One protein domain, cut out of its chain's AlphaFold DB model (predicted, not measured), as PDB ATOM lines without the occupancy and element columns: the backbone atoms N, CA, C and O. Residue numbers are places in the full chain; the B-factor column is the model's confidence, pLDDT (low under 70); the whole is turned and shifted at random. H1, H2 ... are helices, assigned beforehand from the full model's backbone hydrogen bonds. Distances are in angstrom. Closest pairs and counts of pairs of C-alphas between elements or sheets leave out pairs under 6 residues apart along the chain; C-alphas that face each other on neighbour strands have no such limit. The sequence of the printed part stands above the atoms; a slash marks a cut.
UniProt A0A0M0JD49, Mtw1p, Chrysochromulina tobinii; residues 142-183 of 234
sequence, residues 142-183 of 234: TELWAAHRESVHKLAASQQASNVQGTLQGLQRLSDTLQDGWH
ATOM      1  N   THR A 142     -37.692 -19.321  21.898       91.62
ATOM      2  CA  THR A 142     -38.850 -18.448  21.678       91.62
ATOM      3  C   THR A 142     -39.376 -17.844  22.976       91.62
ATOM      4  O   THR A 142     -39.715 -16.666  22.983       91.62
ATOM      5  N   GLU A 143     -39.379 -18.595  24.080       90.31
ATOM      6  CA  GLU A 143     -39.736 -18.084  25.410       90.31
ATOM      7  C   GLU A 143     -38.751 -17.003  25.873       90.31
ATOM      8  O   GLU A 143     -39.167 -15.928  26.307       90.31
ATOM      9  N   LEU A 144     -37.444 -17.234  25.701       90.00
ATOM     10  CA  LEU A 144     -36.410 -16.241  26.006       90.00
ATOM     11  C   LEU A 144     -36.557 -14.977  25.147       90.00
ATOM     12  O   LEU A 144     -36.485 -13.865  25.669       90.00
ATOM     13  N   TRP A 145     -36.806 -15.129  23.844       87.38
ATOM     14  CA  TRP A 145     -37.072 -14.005  22.945       87.38
ATOM     15  C   TRP A 145     -38.344 -13.251  23.330       87.38
ATOM     16  O   TRP A 145     -38.350 -12.022  23.289       87.38
ATOM     17  N   ALA A 146     -39.408 -13.949  23.732       87.06
ATOM     18  CA  ALA A 146     -40.647 -13.329  24.188       87.06
ATOM     19  C   ALA A 146     -40.428 -12.502  25.465       87.06
ATOM     20  O   ALA A 146     -40.870 -11.353  25.521       87.06
ATOM     21  N   ALA A 147     -39.679 -13.037  26.436       83.94
ATOM     22  CA  ALA A 147     -39.302 -12.318  27.652       83.94
ATOM     23  C   ALA A 147     -38.422 -11.094  27.343       83.94
ATOM     24  O   ALA A 147     -38.659  -9.992  27.847       83.94
ATOM     25  N   HIS A 148     -37.434 -11.249  26.453       86.12
ATOM     26  CA  HIS A 148     -36.566 -10.144  26.055       86.12
ATOM     27  C   HIS A 148     -37.337  -9.059  25.292       86.12
ATOM     28  O   HIS A 148     -37.139  -7.871  25.541       86.12
ATOM     29  N   ARG A 149     -38.282  -9.441  24.427       90.69
ATOM     30  CA  ARG A 149     -39.150  -8.510  23.693       90.69
ATOM     31  C   ARG A 149     -39.929  -7.600  24.638       90.69
ATOM     32  O   ARG A 149     -40.034  -6.407  24.366       90.69
ATOM     33  N   GLU A 150     -40.435  -8.129  25.750       82.88
ATOM     34  CA  GLU A 150     -41.118  -7.314  26.757       82.88
ATOM     35  C   GLU A 150     -40.162  -6.312  27.422       82.88
ATOM     36  O   GLU A 150     -40.497  -5.133  27.548       82.88
ATOM     37  N   SER A 151     -38.944  -6.738  27.779       80.44
ATOM     38  CA  SER A 151     -37.930  -5.822  28.323       80.44
ATOM     39  C   SER A 151     -37.518  -4.731  27.332       80.44
ATOM     40  O   SER A 151     -37.395  -3.570  27.719       80.44
ATOM     41  N   VAL A 152     -37.381  -5.063  26.044       83.88
ATOM     42  CA  VAL A 152     -37.051  -4.099  24.987       83.88
ATOM     43  C   VAL A 152     -38.200  -3.116  24.780       83.88
ATOM     44  O   VAL A 152     -37.955  -1.918  24.676       83.88
ATOM     45  N   HIS A 153     -39.453  -3.579  24.803       82.94
ATOM     46  CA  HIS A 153     -40.618  -2.692  24.766       82.94
ATOM     47  C   HIS A 153     -40.663  -1.738  25.966       82.94
ATOM     48  O   HIS A 153     -40.924  -0.551  25.777       82.94
ATOM     49  N   LYS A 154     -40.371  -2.218  27.184       80.94
ATOM     50  CA  LYS A 154     -40.295  -1.373  28.390       80.94
ATOM     51  C   LYS A 154     -39.181  -0.328  28.287       80.94
ATOM     52  O   LYS A 154     -39.404   0.822  28.653       80.94
ATOM     53  N   LEU A 155     -38.014  -0.700  27.757       77.25
ATOM     54  CA  LEU A 155     -36.898   0.224  27.523       77.25
ATOM     55  C   LEU A 155     -37.202   1.249  26.420       77.25
ATOM     56  O   LEU A 155     -36.897   2.426  26.575       77.25
ATOM     57  N   ALA A 156     -37.842   0.832  25.327       76.12
ATOM     58  CA  ALA A 156     -38.271   1.740  24.267       76.12
ATOM     59  C   ALA A 156     -39.318   2.744  24.784       76.12
ATOM     60  O   ALA A 156     -39.201   3.947  24.546       76.12
ATOM     61  N   ALA A 157     -40.290   2.268  25.569       74.81
ATOM     62  CA  ALA A 157     -41.296   3.113  26.203       74.81
ATOM     63  C   ALA A 157     -40.687   4.076  27.242       74.81
ATOM     64  O   ALA A 157     -41.110   5.227  27.329       74.81
ATOM     65  N   SER A 158     -39.673   3.650  28.006       66.31
ATOM     66  CA  SER A 158     -38.998   4.512  28.988       66.31
ATOM     67  C   SER A 158     -38.058   5.536  28.348       66.31
ATOM     68  O   SER A 158     -37.920   6.639  28.870       66.31
ATOM     69  N   GLN A 159     -37.466   5.233  27.189       60.72
ATOM     70  CA  GLN A 159     -36.714   6.211  26.398       60.72
ATOM     71  C   GLN A 159     -37.639   7.282  25.793       60.72
ATOM     72  O   GLN A 159     -37.254   8.448  25.708       60.72
ATOM     73  N   GLN A 160     -38.871   6.908  25.433       59.62
ATOM     74  CA  GLN A 160     -39.928   7.844  25.032       59.62
ATOM     75  C   GLN A 160     -40.507   8.649  26.202       59.62
ATOM     76  O   GLN A 160     -41.031   9.744  25.988       59.62
ATOM     77  N   ALA A 161     -40.374   8.167  27.439       56.53
ATOM     78  CA  ALA A 161     -40.716   8.926  28.632       56.53
ATOM     79  C   ALA A 161     -39.649  10.004  28.901       56.53
ATOM     80  O   ALA A 161     -38.758   9.790  29.715       56.53
ATOM     81  N   SER A 162     -39.739  11.123  28.162       56.72
ATOM     82  CA  SER A 162     -39.334  12.538  28.388       56.72
ATOM     83  C   SER A 162     -38.049  12.924  29.144       56.72
ATOM     84  O   SER A 162     -37.507  14.006  28.925       56.72
ATOM     85  N   ASN A 163     -37.547  12.097  30.046       62.53
ATOM     86  CA  ASN A 163     -36.590  12.461  31.074       62.53
ATOM     87  C   ASN A 163     -35.168  12.421  30.527       62.53
ATOM     88  O   ASN A 163     -34.409  13.341  30.787       62.53
ATOM     89  N   VAL A 164     -34.811  11.420  29.718       65.25
ATOM     90  CA  VAL A 164     -33.448  11.310  29.162       65.25
ATOM     91  C   VAL A 164     -33.188  12.389  28.110       65.25
ATOM     92  O   VAL A 164     -32.130  13.009  28.087       65.25
ATOM     93  N   GLN A 165     -34.170  12.671  27.257       65.44
ATOM     94  CA  GLN A 165     -34.028  13.707  26.235       65.44
ATOM     95  C   GLN A 165     -34.115  15.113  26.848       65.44
ATOM     96  O   GLN A 165     -33.352  15.998  26.464       65.44
ATOM     97  N   GLY A 166     -34.965  15.298  27.866       68.44
ATOM     98  CA  GLY A 166     -35.047  16.535  28.640       68.44
ATOM     99  C   GLY A 166     -33.787  16.829  29.462       68.44
ATOM    100  O   GLY A 166     -33.335  17.973  29.480       68.44
ATOM    101  N   THR A 167     -33.168  15.823  30.094       67.94
ATOM    102  CA  THR A 167     -31.900  16.015  30.821       67.94
ATOM    103  C   THR A 167     -30.741  16.305  29.878       67.94
ATOM    104  O   THR A 167     -29.956  17.201  30.174       67.94
ATOM    105  N   LEU A 168     -30.653  15.637  28.724       69.25
ATOM    106  CA  LEU A 168     -29.625  15.932  27.720       69.25
ATOM    107  C   LEU A 168     -29.757  17.354  27.159       69.25
ATOM    108  O   LEU A 168     -28.763  18.074  27.088       69.25
ATOM    109  N   GLN A 169     -30.977  17.800  26.844       75.62
ATOM    110  CA  GLN A 169     -31.220  19.186  26.423       75.62
ATOM    111  C   GLN A 169     -30.936  20.193  27.546       75.62
ATOM    112  O   GLN A 169     -30.397  21.270  27.294       75.62
ATOM    113  N   GLY A 170     -31.273  19.856  28.794       73.88
ATOM    114  CA  GLY A 170     -30.962  20.677  29.964       73.88
ATOM    115  C   GLY A 170     -29.457  20.834  30.188       73.88
ATOM    116  O   GLY A 170     -28.993  21.942  30.440       73.88
ATOM    117  N   LEU A 171     -28.689  19.752  30.036       75.44
ATOM    118  CA  LEU A 171     -27.230  19.761  30.154       75.44
ATOM    119  C   LEU A 171     -26.561  20.553  29.027       75.44
ATOM    120  O   LEU A 171     -25.622  21.296  29.299       75.44
ATOM    121  N   GLN A 172     -27.066  20.453  27.794       79.06
ATOM    122  CA  GLN A 172     -26.590  21.273  26.674       79.06
ATOM    123  C   GLN A 172     -26.813  22.763  26.944       79.06
ATOM    124  O   GLN A 172     -25.865  23.536  26.899       79.06
ATOM    125  N   ARG A 173     -28.024  23.153  27.364       76.19
ATOM    126  CA  ARG A 173     -28.314  24.548  27.737       76.19
ATOM    127  C   ARG A 173     -27.411  25.048  28.863       76.19
ATOM    128  O   ARG A 173     -26.968  26.189  28.834       76.19
ATOM    129  N   LEU A 174     -27.141  24.210  29.861       78.69
ATOM    130  CA  LEU A 174     -26.279  24.577  30.983       78.69
ATOM    131  C   LEU A 174     -24.824  24.759  30.518       78.69
ATOM    132  O   LEU A 174     -24.183  25.732  30.906       78.69
ATOM    133  N   SER A 175     -24.340  23.887  29.630       83.62
ATOM    134  CA  SER A 175     -23.035  24.030  28.975       83.62
ATOM    135  C   SER A 175     -22.924  25.345  28.200       83.62
ATOM    136  O   SER A 175     -21.962  26.082  28.406       83.62
ATOM    137  N   ASP A 176     -23.928  25.676  27.387       82.88
ATOM    138  CA  ASP A 176     -23.947  26.915  26.600       82.88
ATOM    139  C   ASP A 176     -23.926  28.145  27.521       82.88
ATOM    140  O   ASP A 176     -23.097  29.037  27.359       82.88
ATOM    141  N   THR A 177     -24.742  28.149  28.584       81.00
ATOM    142  CA  THR A 177     -24.758  29.266  29.549       81.00
ATOM    143  C   THR A 177     -23.451  29.423  30.326       81.00
ATOM    144  O   THR A 177     -23.059  30.544  30.657       81.00
ATOM    145  N   LEU A 178     -22.757  28.322  30.631       78.19
ATOM    146  CA  LEU A 178     -21.440  28.378  31.263       78.19
ATOM    147  C   LEU A 178     -20.404  28.940  30.294       78.19
ATOM    148  O   LEU A 178     -19.581  29.756  30.702       78.19
ATOM    149  N   GLN A 179     -20.458  28.539  29.027       79.38
ATOM    150  CA  GLN A 179     -19.562  29.037  27.994       79.38
ATOM    151  C   GLN A 179     -19.762  30.540  27.757       79.38
ATOM    152  O   GLN A 179     -18.788  31.293  27.781       79.38
ATOM    153  N   ASP A 180     -21.009  31.001  27.658       78.56
ATOM    154  CA  ASP A 180     -21.348  32.423  27.554       78.56
ATOM    155  C   ASP A 180     -20.872  33.218  28.781       78.56
ATOM    156  O   ASP A 180     -20.264  34.282  28.648       78.56
ATOM    157  N   GLY A 181     -21.071  32.679  29.990       73.69
ATOM    158  CA  GLY A 181     -20.579  33.283  31.231       73.69
ATOM    159  C   GLY A 181     -19.052  33.399  31.279       73.69
ATOM    160  O   GLY A 181     -18.517  34.426  31.704       73.69
ATOM    161  N   TRP A 182     -18.341  32.382  30.786       73.50
ATOM    162  CA  TRP A 182     -16.886  32.408  30.636       73.50
ATOM    163  C   TRP A 182     -16.423  33.448  29.612       73.50
ATOM    164  O   TRP A 182     -15.433  34.141  29.854       73.50
ATOM    165  N   HIS A 183     -17.135  33.602  28.493       68.81
ATOM    166  CA  HIS A 183     -16.836  34.637  27.504       68.81
ATOM    167  C   HIS A 183     -17.063  36.049  28.061       68.81
ATOM    168  O   HIS A 183     -16.231  36.928  27.829       68.81
TER     169      HIS A 183
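Overview. This is residues 142 to 183 of the 234 residues of the protein "Mtw1p" of Chrysochromulina tobinii (UniProt A0A0M0JD49). Two helices, H1 and then H2, follow each other end to end and make a long thin rod with one wide bend at the tight link between them. Neither helix folds back on the other, and residues 142 to 183 stand free. The printed part has 42 residues with two named helices and no named strand, and its class is all helix. It is extended, with a radius of gyration of the C-alphas of 17.7 A and spans of 58 by 14 by 6 A.

Along the chain. Find C-alpha 142 at (-38.850, -18.448, 21.678); from there H1, residues 142 to 160, runs 26.5 A to C-alpha 160 at (-39.928, 7.844, 25.032). Pass Ala 161 and Ser 162, and H2 begins at Asn 163; it holds residues 163 to 183 and runs 29.9 A to C-alpha 183 at (-16.836, 34.637, 27.504).

Arrangement. Look at Gln 159 and Gln 165, the closest C-alphas of H1 and H2, 8.0 A apart: the helices are close but not clearly touching. They run the same way at a steep tilt of 40 degrees. In H1 and H2 every O i to N i+4 pair is within hydrogen-bond range.

Size, cuts and confidence. The C-alphas of Thr 142 and His 183, the two farthest apart, are 57.8 A apart. The printed part has no cut. Mean pLDDT of the printed part is 76.3; look for values under 70 at residues 158 to 168 and residue 183.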